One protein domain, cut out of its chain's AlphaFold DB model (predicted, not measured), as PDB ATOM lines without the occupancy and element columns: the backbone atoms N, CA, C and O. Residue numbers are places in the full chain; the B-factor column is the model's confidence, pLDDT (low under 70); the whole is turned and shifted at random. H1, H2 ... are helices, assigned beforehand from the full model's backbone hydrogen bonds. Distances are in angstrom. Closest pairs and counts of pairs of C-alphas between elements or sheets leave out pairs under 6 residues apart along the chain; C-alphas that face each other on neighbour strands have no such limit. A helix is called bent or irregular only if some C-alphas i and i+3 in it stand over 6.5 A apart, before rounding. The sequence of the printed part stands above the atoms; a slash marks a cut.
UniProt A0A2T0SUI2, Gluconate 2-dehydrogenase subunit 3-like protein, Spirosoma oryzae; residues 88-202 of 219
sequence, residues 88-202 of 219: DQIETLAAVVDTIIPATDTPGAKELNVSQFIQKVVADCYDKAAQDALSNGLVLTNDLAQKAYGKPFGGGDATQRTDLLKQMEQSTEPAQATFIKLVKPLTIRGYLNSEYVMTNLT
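AT A GLANCE: This is residues 88 to 202 of the 219 residues of the protein "Gluconate 2-dehydrogenase subunit 3-like protein" of Spirosoma oryzae (UniProt A0A2T0SUI2). Five helices pack crosswise into a compact cluster: the longest, H3, makes a V with H2, H5 crosses both, H1 lies nearest the middle and H4 packs on H1, H3 and H5. The short H6 follows H5 at its far end and touches no helix. The 115 printed residues hold six named helices, H1 to H6, and no named strand, class all helix. The whole is compact, with a radius of gyration of the C-alphas of 13.7 A and spans of 41 by 33 by 25 A.

IN THESE COORDINATES: H3, residues 128 to 149, is 31.2 A long and begins at C-alpha 128 (131.903, 121.143, 134.108). H5, residues 174 to 192, is 27.3 A; it is neither bent nor irregular, but only just: C-alphas 182 and 185 are 6.4 A apart. H1 is residues 88 to 100, H2 114 to 125, H4 158 to 170 and H6 195 to 200, ending at C-alpha 200 (147.540, 109.454, 164.318).

HOW THE PARTS SIT: H3 touches H5 about perpendicular at 78 degrees, C-alphas of Gly 137 and Phe 179 closest at 5.3 A. H1, with residues 89 to 93 alone, touches H3, closest C-alphas Gln 89 and Leu 138, 5.9 A. H2 and H3 only just touch, only at the corner, C-alphas of Val 122 and Gln 131 closest at 6.1 A. H4 and H6 are apart. Each O i to N i+4 pair is within hydrogen-bond range in H1, H2, H3, H4 and H6; in H5, 13 of 15.

THE WHOLE: C-alphas of Lys 147 and Thr 199, the two farthest apart, are 41.5 A apart. The H1 to H2 link is long. The printed part has no cut, and no printed residue is under 70 in pLDDT.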
ATOM      1  N   ASP A  88     143.592 133.746 143.325       90.88
ATOM      2  CA  ASP A  88     142.700 134.368 144.312       90.88
ATOM      3  C   ASP A  88     141.627 133.389 144.822       90.88
ATOM      4  O   ASP A  88     141.327 133.318 146.020       90.88
ATOM      5  N   GLN A  89     141.083 132.565 143.926       94.94
ATOM      6  CA  GLN A  89     140.118 131.531 144.283       94.94
ATOM      7  C   GLN A  89     140.775 130.390 145.063       94.94
ATOM      8  O   GLN A  89     140.150 129.843 145.970       94.94
ATOM      9  N   ILE A  90     142.035 130.053 144.775       94.00
ATOM     10  CA  ILE A  90     142.797 129.053 145.543       94.00
ATOM     11  C   ILE A  90     143.011 129.526 146.984       94.00
ATOM     12  O   ILE A  90     142.804 128.749 147.919       94.00
ATOM     13  N   GLU A  91     143.383 130.791 147.181       93.81
ATOM     14  CA  GLU A  91     143.537 131.375 148.519       93.81
ATOM     15  C   GLU A  91     142.210 131.397 149.282       93.81
ATOM     16  O   GLU A  91     142.148 131.029 150.459       93.81
ATOM     17  N   THR A  92     141.128 131.750 148.587       96.56
ATOM     18  CA  THR A  92     139.772 131.742 149.147       96.56
ATOM     19  C   THR A  92     139.351 130.330 149.539       96.56
ATOM     20  O   THR A  92     138.875 130.119 150.652       96.56
ATOM     21  N   LEU A  93     139.594 129.339 148.677       97.56
ATOM     22  CA  LEU A  93     139.313 127.934 148.960       97.56
ATOM     23  C   LEU A  93     140.116 127.444 150.166       97.56
ATOM     24  O   LEU A  93     139.566 126.761 151.027       97.56
ATOM     25  N   ALA A  94     141.392 127.819 150.269       96.62
ATOM     26  CA  ALA A  94     142.217 127.488 151.425       96.62
ATOM     27  C   ALA A  94     141.648 128.087 152.720       96.62
ATOM     28  O   ALA A  94     141.601 127.389 153.728       96.62
ATOM     29  N   ALA A  95     141.172 129.336 152.696       97.06
ATOM     30  CA  ALA A  95     140.521 129.958 153.850       97.06
ATOM     31  C   ALA A  95     139.170 129.305 154.199       97.06
ATOM     32  O   ALA A  95     138.848 129.161 155.378       97.06
ATOM     33  N   VAL A  96     138.381 128.888 153.201       97.94
ATOM     34  CA  VAL A  96     137.111 128.167 153.412       97.94
ATOM     35  C   VAL A  96     137.373 126.823 154.086       97.94
ATOM     36  O   VAL A  96     136.765 126.518 155.108       97.94
ATOM     37  N   VAL A  97     138.321 126.049 153.559       97.81
ATOM     38  CA  VAL A  97     138.726 124.746 154.106       97.81
ATOM     39  C   VAL A  97     139.241 124.877 155.542       97.81
ATOM     40  O   VAL A  97     138.844 124.097 156.406       97.81
ATOM     41  N   ASP A  98     140.062 125.895 155.806       97.12
ATOM     42  CA  ASP A  98     140.564 126.233 157.144       97.12
ATOM     43  C   ASP A  98     139.440 126.617 158.115       97.12
ATOM     44  O   ASP A  98     139.492 126.301 159.292       97.12
ATOM     45  N   THR A  99     138.379 127.259 157.624       97.50
ATOM     46  CA  THR A  99     137.222 127.614 158.461       97.50
ATOM     47  C   THR A  99     136.375 126.384 158.807       97.50
ATOM     48  O   THR A  99     135.802 126.317 159.892       97.50
ATOM     49  N   ILE A 100     136.279 125.399 157.904       97.12
ATOM     50  CA  ILE A 100     135.486 124.177 158.126       97.12
ATOM     51  C   ILE A 100     136.184 123.239 159.120       97.12
ATOM     52  O   ILE A 100     135.516 122.669 159.982       97.12
ATOM     53  N   ILE A 101     137.505 123.064 158.996       96.94
ATOM     54  CA  ILE A 101     138.323 122.262 159.921       96.94
ATOM     55  C   ILE A 101     139.593 123.062 160.258       96.94
ATOM     56  O   ILE A 101     140.624 122.877 159.595       96.94
ATOM     57  N   PRO A 102     139.518 123.964 161.255       96.56
ATOM     58  CA  PRO A 102     140.649 124.792 161.655       96.56
ATOM     59  C   PRO A 102     141.716 123.977 162.378       96.56
ATOM     60  O   PRO A 102     141.431 122.944 162.989       96.56
ATOM     61  N   ALA A 103     142.953 124.470 162.335       95.56
ATOM     62  CA  ALA A 103     144.025 123.939 163.163       95.56
ATOM     63  C   ALA A 103     143.717 124.175 164.651       95.56
ATOM     64  O   ALA A 103     143.265 125.252 165.050       95.56
ATOM     65  N   THR A 104     143.955 123.149 165.463       92.81
ATOM     66  CA  THR A 104     143.820 123.193 166.927       92.81
ATOM     67  C   THR A 104     145.052 122.516 167.535       92.81
ATOM     68  O   THR A 104     146.168 122.863 167.161       92.81
ATOM     69  N   ASP A 105     144.880 121.522 168.411       93.19
ATOM     70  CA  ASP A 105     145.972 120.656 168.875       93.19
ATOM     71  C   ASP A 105     146.442 119.685 167.773       93.19
ATOM     72  O   ASP A 105     147.527 119.108 167.848       93.19
ATOM     73  N   THR A 106     145.621 119.511 166.735       93.50
ATOM     74  CA  THR A 106     145.923 118.741 165.526       93.50
ATOM     75  C   THR A 106     145.987 119.662 164.307       93.50
ATOM     76  O   THR A 106     145.274 120.674 164.277       93.50
ATOM     77  N   PRO A 107     146.772 119.304 163.273       95.69
ATOM     78  CA  PRO A 107     146.854 120.078 162.048       95.69
ATOM     79  C   PRO A 107     145.486 120.227 161.384       95.69
ATOM     80  O   PRO A 107     144.709 119.276 161.315       95.69
ATOM     81  N   GLY A 108     145.198 121.432 160.895       95.88
ATOM     82  CA  GLY A 108     143.933 121.755 160.232       95.88
ATOM     83  C   GLY A 108     143.868 121.244 158.792       95.88
ATOM     84  O   GLY A 108     144.871 120.846 158.194       95.88
ATOM     85  N   ALA A 109     142.693 121.321 158.166       96.88
ATOM     86  CA  ALA A 109     142.537 120.869 156.780       96.88
ATOM     87  C   ALA A 109     143.390 121.673 155.781       96.88
ATOM     88  O   ALA A 109     143.846 121.130 154.772       96.88
ATOM     89  N   LYS A 110     143.672 122.949 156.070       95.19
ATOM     90  CA  LYS A 110     144.580 123.764 155.256       95.19
ATOM     91  C   LYS A 110     146.020 123.242 155.290       95.19
ATOM     92  O   LYS A 110     146.653 123.162 154.241       95.19
ATOM     93  N   GLU A 111     146.513 122.856 156.463       95.88
ATOM     94  CA  GLU A 111     147.878 122.341 156.655       95.88
ATOM     95  C   GLU A 111     148.068 120.964 156.014       95.88
ATOM     96  O   GLU A 111     149.143 120.650 155.505       95.88
ATOM     97  N   LEU A 112     146.997 120.171 155.953       96.50
ATOM     98  CA  LEU A 112     146.971 118.871 155.281       96.50
ATOM     99  C   LEU A 112     146.674 118.970 153.772       96.50
ATOM    100  O   LEU A 112     146.324 117.971 153.145       96.50
ATOM    101  N   ASN A 113     146.814 120.160 153.175       94.94
ATOM    102  CA  ASN A 113     146.620 120.421 151.743       94.94
ATOM    103  C   ASN A 113     145.244 119.991 151.198       94.94
ATOM    104  O   ASN A 113     145.098 119.669 150.014       94.94
ATOM    105  N   VAL A 114     144.198 120.025 152.028       97.00
ATOM    106  CA  VAL A 114     142.855 119.594 151.612       97.00
ATOM    107  C   VAL A 114     142.289 120.496 150.507       97.00
ATOM    108  O   VAL A 114     141.567 120.016 149.638       97.00
ATOM    109  N   SER A 115     142.667 121.775 150.446       95.38
ATOM    110  CA  SER A 115     142.294 122.664 149.331       95.38
ATOM    111  C   SER A 115     142.822 122.169 147.975       95.38
ATOM    112  O   SER A 115     142.090 122.195 146.984       95.38
ATOM    113  N   GLN A 116     144.053 121.650 147.932       94.12
ATOM    114  CA  GLN A 116     144.644 121.056 146.727       94.12
ATOM    115  C   GLN A 116     143.946 119.744 146.357       94.12
ATOM    116  O   GLN A 116     143.675 119.495 145.181       94.12
ATOM    117  N   PHE A 117     143.595 118.932 147.360       95.56
ATOM    118  CA  PHE A 117     142.780 117.735 147.161       95.56
ATOM    119  C   PHE A 117     141.432 118.072 146.513       95.56
ATOM    120  O   PHE A 117     141.084 117.462 145.504       95.56
ATOM    121  N   ILE A 118     140.698 119.063 147.037       96.50
ATOM    122  CA  ILE A 118     139.396 119.477 146.487       96.50
ATOM    123  C   ILE A 118     139.551 119.923 145.038       96.50
ATOM    124  O   ILE A 118     138.801 119.470 144.177       96.50
ATOM    125  N   GLN A 119     140.543 120.767 144.755       94.75
ATOM    126  CA  GLN A 119     140.804 121.226 143.398       94.75
ATOM    127  C   GLN A 119     141.058 120.056 142.444       94.75
ATOM    128  O   GLN A 119     140.468 120.008 141.367       94.75
ATOM    129  N   LYS A 120     141.903 119.102 142.837       93.44
ATOM    130  CA  LYS A 120     142.233 117.954 141.992       93.44
ATOM    131  C   LYS A 120     141.043 117.019 141.792       93.44
ATOM    132  O   LYS A 120     140.742 116.645 140.667       93.44
ATOM    133  N   VAL A 121     140.324 116.694 142.864       95.12
ATOM    134  CA  VAL A 121     139.137 115.830 142.797       95.12
ATOM    135  C   VAL A 121     138.046 116.453 141.934       95.12
ATOM    136  O   VAL A 121     137.439 115.752 141.132       95.12
ATOM    137  N   VAL A 122     137.805 117.759 142.050       96.12
ATOM    138  CA  VAL A 122     136.795 118.441 141.231       96.12
ATOM    139  C   VAL A 122     137.247 118.571 139.772       96.12
ATOM    140  O   VAL A 122     136.427 118.423 138.870       96.12
ATOM    141  N   ALA A 123     138.538 118.783 139.514       94.19
ATOM    142  CA  ALA A 123     139.067 118.812 138.152       94.19
ATOM    143  C   ALA A 123     138.957 117.446 137.448       94.19
ATOM    144  O   ALA A 123     138.551 117.389 136.288       94.19
ATOM    145  N   ASP A 124     139.296 116.364 138.155       93.94
ATOM    146  CA  ASP A 124     139.471 115.039 137.551       93.94
ATOM    147  C   ASP A 124     138.201 114.170 137.613       93.94
ATOM    148  O   ASP A 124     138.030 113.273 136.787       93.94
ATOM    149  N   CYS A 125     137.319 114.379 138.599       95.38
ATOM    150  CA  CYS A 125     136.195 113.472 138.882       95.38
ATOM    151  C   CYS A 125     134.804 114.103 138.739       95.38
ATOM    152  O   CYS A 125     133.811 113.382 138.841       95.38
ATOM    153  N   TYR A 126     134.712 115.419 138.543       96.06
ATOM    154  CA  TYR A 126     133.439 116.133 138.459       96.06
ATOM    155  C   TYR A 126     133.239 116.760 137.078       96.06
ATOM    156  O   TYR A 126     134.189 117.048 136.349       96.06
ATOM    157  N   ASP A 127     131.974 116.963 136.722       96.75
ATOM    158  CA  ASP A 127     131.588 117.582 135.462       96.75
ATOM    159  C   ASP A 127     131.819 119.101 135.463       96.75
ATOM    160  O   ASP A 127     132.111 119.738 136.482       96.75
ATOM    161  N   LYS A 128     131.679 119.707 134.282       95.94
ATOM    162  CA  LYS A 128     131.903 121.143 134.108       95.94
ATOM    163  C   LYS A 128     130.949 121.986 134.963       95.94
ATOM    164  O   LYS A 128     131.367 123.005 135.502       95.94
ATOM    165  N   ALA A 129     129.711 121.527 135.153       95.38
ATOM    166  CA  ALA A 129     128.728 122.207 135.989       95.38
ATOM    167  C   ALA A 129     129.190 122.311 137.453       95.38
ATOM    168  O   ALA A 129     129.098 123.385 138.047       95.38
ATOM    169  N   ALA A 130     129.741 121.239 138.029       95.06
ATOM    170  CA  ALA A 130     130.290 121.271 139.384       95.06
ATOM    171  C   ALA A 130     131.598 122.078 139.490       95.06
ATOM    172  O   ALA A 130     131.802 122.776 140.485       95.06
ATOM    173  N   GLN A 131     132.461 122.038 138.468       96.25
ATOM    174  CA  GLN A 131     133.654 122.900 138.406       96.25
ATOM    175  C   GLN A 131     133.270 124.387 138.414       96.25
ATOM    176  O   GLN A 131     133.856 125.181 139.154       96.25
ATOM    177  N   ASP A 132     132.254 124.755 137.631       95.88
ATOM    178  CA  ASP A 132     131.741 126.122 137.568       95.88
ATOM    179  C   ASP A 132     131.027 126.503 138.870       95.88
ATOM    180  O   ASP A 132     131.208 127.617 139.358       95.88
ATOM    181  N   ALA A 133     130.289 125.580 139.496       96.12
ATOM    182  CA  ALA A 133     129.687 125.800 140.811       96.12
ATOM    183  C   ALA A 133     130.741 126.074 141.897       96.12
ATOM    184  O   ALA A 133     130.521 126.933 142.753       96.12
ATOM    185  N   LEU A 134     131.894 125.393 141.854       97.56
ATOM    186  CA  LEU A 134     133.003 125.664 142.769       97.56
ATOM    187  C   LEU A 134     133.603 127.054 142.520       97.56
ATOM    188  O   LEU A 134     133.696 127.844 143.456       97.56
ATOM    189  N   SER A 135     133.972 127.362 141.272       96.88
ATOM    190  CA  SER A 135     134.566 128.657 140.895       96.88
ATOM    191  C   SER A 135     133.636 129.829 141.233       96.88
ATOM    192  O   SER A 135     134.012 130.748 141.963       96.88
ATOM    193  N   ASN A 136     132.374 129.754 140.800       96.75
ATOM    194  CA  ASN A 136     131.370 130.785 141.062       96.75
ATOM    195  C   ASN A 136     131.057 130.907 142.555       96.75
ATOM    196  O   ASN A 136     130.860 132.012 143.052       96.75
ATOM    197  N   GLY A 137     131.031 129.790 143.285       97.06
ATOM    198  CA  GLY A 137     130.822 129.797 144.728       97.06
ATOM    199  C   GLY A 137     131.964 130.469 145.497       97.06
ATOM    200  O   GLY A 137     131.699 131.184 146.463       97.06
ATOM    201  N   LEU A 138     133.216 130.327 145.046       97.81
ATOM    202  CA  LEU A 138     134.371 131.022 145.634       97.81
ATOM    203  C   LEU A 138     134.301 132.536 145.404       97.81
ATOM    204  O   LEU A 138     134.498 133.302 146.349       97.81
ATOM    205  N   VAL A 139     133.950 132.965 144.188       97.44
ATOM    206  CA  VAL A 139     133.710 134.387 143.877       97.44
ATOM    207  C   VAL A 139     132.576 134.934 144.744       97.44
ATOM    208  O   VAL A 139     132.749 135.933 145.440       97.44
ATOM    209  N   LEU A 140     131.450 134.222 144.789       97.19
ATOM    210  CA  LEU A 140     130.283 134.604 145.577       97.19
ATOM    211  C   LEU A 140     130.610 134.715 147.072       97.19
ATOM    212  O   LEU A 140     130.136 135.633 147.736       97.19
ATOM    213  N   THR A 141     131.434 133.812 147.606       97.38
ATOM    214  CA  THR A 141     131.867 133.848 149.012       97.38
ATOM    215  C   THR A 141     132.652 135.125 149.313       97.38
ATOM    216  O   THR A 141     132.388 135.789 150.319       97.38
ATOM    217  N   ASN A 142     133.580 135.509 148.432       96.81
ATOM    218  CA  ASN A 142     134.318 136.765 148.573       96.81
ATOM    219  C   ASN A 142     133.413 137.990 148.445       96.81
ATOM    220  O   ASN A 142     133.537 138.906 149.254       96.81
ATOM    221  N   ASP A 143     132.479 137.994 147.495       97.00
ATOM    222  CA  ASP A 143     131.535 139.099 147.319       97.00
ATOM    223  C   ASP A 143     130.632 139.279 148.543       97.00
ATOM    224  O   ASP A 143     130.385 140.406 148.982       97.00
ATOM    225  N   LEU A 144     130.138 138.177 149.118       96.44
ATOM    226  CA  LEU A 144     129.350 138.215 150.349       96.44
ATOM    227  C   LEU A 144     130.182 138.721 151.529       96.44
ATOM    228  O   LEU A 144     129.689 139.546 152.296       96.44
ATOM    229  N   ALA A 145     131.439 138.291 151.655       97.12
ATOM    230  CA  ALA A 145     132.325 138.758 152.718       97.12
ATOM    231  C   ALA A 145     132.636 140.252 152.578       97.12
ATOM    232  O   ALA A 145     132.563 141.000 153.557       97.12
ATOM    233  N   GLN A 146     132.889 140.709 151.350       96.88
ATOM    234  CA  GLN A 146     133.127 142.114 151.051       96.88
ATOM    235  C   GLN A 146     131.894 142.966 151.379       96.88
ATOM    236  O   GLN A 146     132.038 144.049 151.943       96.88
ATOM    237  N   LYS A 147     130.684 142.475 151.086       96.44
ATOM    238  CA  LYS A 147     129.421 143.160 151.416       96.44
ATOM    239  C   LYS A 147     129.114 143.168 152.914       96.44
ATOM    240  O   LYS A 147     128.644 144.181 153.421       96.44
ATOM    241  N   ALA A 148     129.353 142.059 153.612       95.69
ATOM    242  CA  ALA A 148     129.016 141.917 155.027       95.69
ATOM    243  C   ALA A 148     130.037 142.594 155.955       95.69
ATOM    244  O   ALA A 148     129.661 143.155 156.981       95.69
ATOM    245  N   TYR A 149     131.324 142.550 155.596       95.44
ATOM    246  CA  TYR A 149     132.423 142.922 156.494       95.44
ATOM    247  C   TYR A 149     133.441 143.893 155.879       95.44
ATOM    248  O   TYR A 149     134.411 144.253 156.548       95.44
ATOM    249  N   GLY A 150     133.262 144.314 154.622       95.75
ATOM    250  CA  GLY A 150     134.143 145.280 153.954       95.75
ATOM    251  C   GLY A 150     135.515 144.732 153.547       95.75
ATOM    252  O   GLY A 150     136.405 145.516 153.216       95.75
ATOM    253  N   LYS A 151     135.706 143.410 153.574       95.62
ATOM    254  CA  LYS A 151     136.983 142.736 153.294       95.62
ATOM    255  C   LYS A 151     136.766 141.387 152.600       95.62
ATOM    256  O   LYS A 151     135.706 140.790 152.795       95.62
ATOM    257  N   PRO A 152     137.754 140.879 151.837       95.81
ATOM    258  CA  PRO A 152     137.667 139.548 151.242       95.81
ATOM    259  C   PRO A 152     137.532 138.479 152.329       95.81
ATOM    260  O   PRO A 152     137.959 138.681 153.469       95.81
ATOM    261  N   PHE A 153     136.992 137.312 151.975       97.06
ATOM    262  CA  PHE A 153     136.700 136.248 152.939       97.06
ATOM    263  C   PHE A 153     137.946 135.823 153.733       97.06
ATOM    264  O   PHE A 153     137.913 135.735 154.961       97.06
ATOM    265  N   GLY A 154     139.083 135.669 153.045       94.44
ATOM    266  CA  GLY A 154     140.373 135.356 153.671       94.44
ATOM    267  C   GLY A 154     140.912 136.443 154.611       94.44
ATOM    268  O   GLY A 154     141.771 136.152 155.436       94.44
ATOM    269  N   GLY A 155     140.401 137.675 154.538       93.12
ATOM    270  CA  GLY A 155     140.733 138.770 155.455       93.12
ATOM    271  C   GLY A 155     139.828 138.854 156.692       93.12
ATOM    272  O   GLY A 155     140.132 139.607 157.618       93.12
ATOM    273  N   GLY A 156     138.717 138.109 156.727       93.88
ATOM    274  CA  GLY A 156     137.826 138.043 157.890       93.88
ATOM    275  C   GLY A 156     138.476 137.360 159.094       93.88
ATOM    276  O   GLY A 156     139.402 136.565 158.924       93.88
ATOM    277  N   ASP A 157     137.992 137.646 160.302       94.62
ATOM    278  CA  ASP A 157     138.339 136.865 161.497       94.62
ATOM    279  C   ASP A 157     137.610 135.505 161.513       94.62
ATOM    280  O   ASP A 157     136.732 135.236 160.690       94.62
ATOM    281  N   ALA A 158     137.997 134.611 162.430       93.88
ATOM    282  CA  ALA A 158     137.451 133.253 162.489       93.88
ATOM    283  C   ALA A 158     135.926 133.234 162.697       93.88
ATOM    284  O   ALA A 158     135.235 132.393 162.117       93.88
ATOM    285  N   THR A 159     135.392 134.179 163.475       95.44
ATOM    286  CA  THR A 159     133.956 134.287 163.750       95.44
ATOM    287  C   THR A 159     133.207 134.759 162.506       95.44
ATOM    288  O   THR A 159     132.277 134.084 162.077       95.44
ATOM    289  N   GLN A 160     133.677 135.820 161.844       96.50
ATOM    290  CA  GLN A 160     133.107 136.340 160.593       96.50
ATOM    291  C   GLN A 160     133.070 135.287 159.486       96.50
ATOM    292  O   GLN A 160     132.056 135.129 158.807       96.50
ATOM    293  N   ARG A 161     134.169 134.543 159.303       97.00
ATOM    294  CA  ARG A 161     134.228 133.467 158.305       97.00
ATOM    295  C   ARG A 161     133.224 132.363 158.624       97.00
ATOM    296  O   ARG A 161     132.505 131.909 157.736       97.00
ATOM    297  N   THR A 162     133.158 131.951 159.890       96.56
ATOM    298  CA  THR A 162     132.240 130.901 160.347       96.56
ATOM    299  C   THR A 162     130.781 131.311 160.172       96.56
ATOM    300  O   THR A 162     129.980 130.526 159.662       96.56
ATOM    301  N   ASP A 163     130.434 132.533 160.568       96.88
ATOM    302  CA  ASP A 163     129.069 133.050 160.491       96.88
ATOM    303  C   ASP A 163     128.602 133.171 159.040       96.88
ATOM    304  O   ASP A 163     127.490 132.753 158.716       96.88
ATOM    305  N   LEU A 164     129.476 133.632 158.143       96.94
ATOM    306  CA  LEU A 164     129.168 133.724 156.721       96.94
ATOM    307  C   LEU A 164     128.941 132.349 156.083       96.94
ATOM    308  O   LEU A 164     127.955 132.164 155.371       96.94
ATOM    309  N   LEU A 165     129.798 131.357 156.362       96.75
ATOM    310  CA  LEU A 165     129.597 130.001 155.834       96.75
ATOM    311  C   LEU A 165     128.319 129.352 156.385       96.75
ATOM    312  O   LEU A 165     127.606 128.683 155.635       96.75
ATOM    313  N   LYS A 166     127.985 129.581 157.663       95.94
ATOM    314  CA  LYS A 166     126.711 129.130 158.252       95.94
ATOM    315  C   LYS A 166     125.510 129.809 157.597       95.94
ATOM    316  O   LYS A 166     124.519 129.141 157.314       95.94
ATOM    317  N   GLN A 167     125.600 131.109 157.321       95.19
ATOM    318  CA  GLN A 167     124.555 131.840 156.610       95.19
ATOM    319  C   GLN A 167     124.354 131.276 155.199       95.19
ATOM    320  O   GLN A 167     123.217 131.047 154.792       95.19
ATOM    321  N   MET A 168     125.438 130.990 154.473       95.19
ATOM    322  CA  MET A 168     125.368 130.359 153.151       95.19
ATOM    323  C   MET A 168     124.762 128.950 153.205       95.19
ATOM    324  O   MET A 168     124.041 128.562 152.288       95.19
ATOM    325  N   GLU A 169     125.024 128.189 154.272       93.81
ATOM    326  CA  GLU A 169     124.440 126.858 154.490       93.81
ATOM    327  C   GLU A 169     122.921 126.916 154.724       93.81
ATOM    328  O   GLU A 169     122.196 126.025 154.280       93.81
ATOM    329  N   GLN A 170     122.438 127.966 155.393       92.62
ATOM    330  CA  GLN A 170     121.020 128.176 155.715       92.62
ATOM    331  C   GLN A 170     120.259 128.988 154.658       92.62
ATOM    332  O   GLN A 170     119.039 129.137 154.743       92.62
ATOM    333  N   SER A 171     120.965 129.531 153.670       91.88
ATOM    334  CA  SER A 171     120.389 130.388 152.644       91.88
ATOM    335  C   SER A 171     119.447 129.625 151.715       91.88
ATOM    336  O   SER A 171     119.687 128.475 151.346       91.88
ATOM    337  N   THR A 172     118.377 130.294 151.286       91.50
ATOM    338  CA  THR A 172     117.449 129.772 150.270       91.50
ATOM    339  C   THR A 172     118.018 129.907 148.853       91.50
ATOM    340  O   THR A 172     117.513 129.279 147.924       91.50
ATOM    341  N   GLU A 173     119.092 130.685 148.676       93.44
ATOM    342  CA  GLU A 173     119.735 130.866 147.377       93.44
ATOM    343  C   GLU A 173     120.422 129.570 146.908       93.44
ATOM    344  O   GLU A 173     121.365 129.092 147.556       93.44
ATOM    345  N   PRO A 174     120.022 129.002 145.753       91.69
ATOM    346  CA  PRO A 174     120.497 127.693 145.320       91.69
ATOM    347  C   PRO A 174     122.005 127.673 145.057       91.69
ATOM    348  O   PRO A 174     122.649 126.653 145.300       91.69
ATOM    349  N   ALA A 175     122.594 128.787 144.612       93.00
ATOM    350  CA  ALA A 175     124.033 128.891 144.369       93.00
ATOM    351  C   ALA A 175     124.856 128.756 145.664       93.00
ATOM    352  O   ALA A 175     125.851 128.031 145.690       93.00
ATOM    353  N   GLN A 176     124.407 129.391 146.754       94.19
ATOM    354  CA  GLN A 176     125.062 129.323 148.066       94.19
ATOM    355  C   GLN A 176     124.974 127.908 148.640       94.19
ATOM    356  O   GLN A 176     125.990 127.310 149.000       94.19
ATOM    357  N   ALA A 177     123.766 127.338 148.631       92.81
ATOM    358  CA  ALA A 177     123.532 125.991 149.128       92.81
ATOM    359  C   ALA A 177     124.312 124.936 148.325       92.81
ATOM    360  O   ALA A 177     124.877 124.014 148.912       92.81
ATOM    361  N   THR A 178     124.374 125.065 146.995       94.56
ATOM    362  CA  THR A 178     125.115 124.133 146.124       94.56
ATOM    363  C   THR A 178     126.610 124.176 146.414       94.56
ATOM    364  O   THR A 178     127.232 123.123 146.554       94.56
ATOM    365  N   PHE A 179     127.183 125.371 146.572       96.94
ATOM    366  CA  PHE A 179     128.596 125.523 146.902       96.94
ATOM    367  C   PHE A 179     128.951 124.878 148.249       96.94
ATOM    368  O   PHE A 179     129.886 124.079 148.319       96.94
ATOM    369  N   ILE A 180     128.177 125.146 149.309       96.94
ATOM    370  CA  ILE A 180     128.429 124.547 150.629       96.94
ATOM    371  C   ILE A 180     128.251 123.024 150.588       96.94
ATOM    372  O   ILE A 180     129.096 122.293 151.112       96.94
ATOM    373  N   LYS A 181     127.208 122.530 149.908       95.81
ATOM    374  CA  LYS A 181     126.967 121.089 149.710       95.81
ATOM    375  C   LYS A 181     128.053 120.402 148.884       95.81
ATOM    376  O   LYS A 181     128.194 119.189 148.995       95.81
ATOM    377  N   LEU A 182     128.821 121.142 148.087       96.62
ATOM    378  CA  LEU A 182     129.976 120.621 147.363       96.62
ATOM    379  C   LEU A 182     131.235 120.640 148.242       96.62
ATOM    380  O   LEU A 182     131.870 119.606 148.447       96.62
ATOM    381  N   VAL A 183     131.597 121.803 148.790       97.56
ATOM    382  CA  VAL A 183     132.916 122.015 149.408       97.56
ATOM    383  C   VAL A 183     133.030 121.399 150.806       97.56
ATOM    384  O   VAL A 183     134.076 120.847 151.152       97.56
ATOM    385  N   LYS A 184     131.956 121.431 151.609       97.62
ATOM    386  CA  LYS A 184     131.946 120.923 152.991       97.62
ATOM    387  C   LYS A 184     132.190 119.411 153.070       97.62
ATOM    388  O   LYS A 184     133.134 119.016 153.758       97.62
ATOM    389  N   PRO A 185     131.438 118.543 152.361       97.88
ATOM    390  CA  PRO A 185     131.705 117.106 152.406       97.88
ATOM    391  C   PRO A 185     133.050 116.736 151.775       97.88
ATOM    392  O   PRO A 185     133.708 115.823 152.270       97.88
ATOM    393  N   LEU A 186     133.500 117.446 150.732       98.00
ATOM    394  CA  LEU A 186     134.827 117.217 150.156       98.00
ATOM    395  C   LEU A 186     135.949 117.589 151.133       98.00
ATOM    396  O   LEU A 186     136.941 116.868 151.207       98.00
ATOM    397  N   THR A 187     135.769 118.647 151.925       98.12
ATOM    398  CA  THR A 187     136.715 119.031 152.982       98.12
ATOM    399  C   THR A 187     136.808 117.951 154.054       98.12
ATOM    400  O   THR A 187     137.902 117.491 154.376       98.12
ATOM    401  N   ILE A 188     135.660 117.487 154.555       97.81
ATOM    402  CA  ILE A 188     135.595 116.415 155.558       97.81
ATOM    403  C   ILE A 188     136.231 115.135 155.009       97.81
ATOM    404  O   ILE A 188     137.064 114.520 155.671       97.81
ATOM    405  N   ARG A 189     135.891 114.751 153.774       97.50
ATOM    406  CA  ARG A 189     136.463 113.572 153.118       97.50
ATOM    407  C   ARG A 189     137.976 113.694 152.954       97.50
ATOM    408  O   ARG A 189     138.677 112.741 153.278       97.50
ATOM    409  N   GLY A 190     138.470 114.827 152.460       97.19
ATOM    410  CA  GLY A 190     139.903 115.051 152.272       97.19
ATOM    411  C   GLY A 190     140.670 114.991 153.589       97.19
ATOM    412  O   GLY A 190     141.701 114.331 153.666       97.19
ATOM    413  N   TYR A 191     140.125 115.595 154.646       97.50
ATOM    414  CA  TYR A 191     140.727 115.565 155.977       97.50
ATOM    415  C   TYR A 191     140.764 114.146 156.562       97.50
ATOM    416  O   TYR A 191     141.831 113.669 156.945       97.50
ATOM    417  N   LEU A 192     139.632 113.434 156.566       96.38
ATOM    418  CA  LEU A 192     139.531 112.088 157.149       96.38
ATOM    419  C   LEU A 192     140.359 111.026 156.408       96.38
ATOM    420  O   LEU A 192     140.733 110.028 157.015       96.38
ATOM    421  N   ASN A 193     140.646 111.236 155.121       95.19
ATOM    422  CA  ASN A 193     141.482 110.340 154.311       95.19
ATOM    423  C   ASN A 193     142.939 110.819 154.188       95.19
ATOM    424  O   ASN A 193     143.695 110.294 153.372       95.19
ATOM    425  N   SER A 194     143.340 111.836 154.952       95.69
ATOM    426  CA  SER A 194     144.734 112.273 154.988       95.69
ATOM    427  C   SER A 194     145.592 111.284 155.781       95.69
ATOM    428  O   SER A 194     145.146 110.710 156.776       95.69
ATOM    429  N   GLU A 195     146.852 111.117 155.369       93.75
ATOM    430  CA  GLU A 195     147.809 110.223 156.034       93.75
ATOM    431  C   GLU A 195     147.926 110.530 157.533       93.75
ATOM    432  O   GLU A 195     147.886 109.618 158.361       93.75
ATOM    433  N   TYR A 196     148.004 111.817 157.890       95.12
ATOM    434  CA  TYR A 196     148.107 112.242 159.281       95.12
ATOM    435  C   TYR A 196     146.907 111.773 160.110       95.12
ATOM    436  O   TYR A 196     147.101 111.177 161.170       95.12
ATOM    437  N   VAL A 197     145.680 112.013 159.634       95.44
ATOM    438  CA  VAL A 197     144.452 111.662 160.365       95.44
ATOM    439  C   VAL A 197     144.292 110.149 160.456       95.44
ATOM    440  O   VAL A 197     144.001 109.631 161.535       95.44
ATOM    441  N   MET A 198     144.552 109.436 159.358       94.81
ATOM    442  CA  MET A 198     144.461 107.979 159.322       94.81
ATOM    443  C   MET A 198     145.458 107.308 160.274       94.81
ATOM    444  O   MET A 198     145.120 106.328 160.933       94.81
ATOM    445  N   THR A 199     146.670 107.848 160.391       92.75
ATOM    446  CA  THR A 199     147.732 107.232 161.200       92.75
ATOM    447  C   THR A 199     147.640 107.623 162.676       92.75
ATOM    448  O   THR A 199     147.768 106.768 163.553       92.75
ATOM    449  N   ASN A 200     147.406 108.908 162.963       93.38
ATOM    450  CA  ASN A 200     147.540 109.454 164.318       93.38
ATOM    451  C   ASN A 200     146.216 109.572 165.078       93.38
ATOM    452  O   ASN A 200     146.246 109.571 166.304       93.38
ATOM    453  N   LEU A 201     145.076 109.695 164.384       92.62
ATOM    454  CA  LEU A 201     143.778 109.926 165.032       92.62
ATOM    455  C   LEU A 201     142.860 108.707 164.967       92.62
ATOM    456  O   LEU A 201     142.263 108.339 165.974       92.62
ATOM    457  N   THR A 202     142.722 108.084 163.795       90.62
ATOM    458  CA  THR A 202     141.809 106.940 163.629       90.62
ATOM    459  C   THR A 202     142.489 105.587 163.811       90.62
ATOM    460  O   THR A 202     141.785 104.584 163.892       90.62
TER     461      THR A 202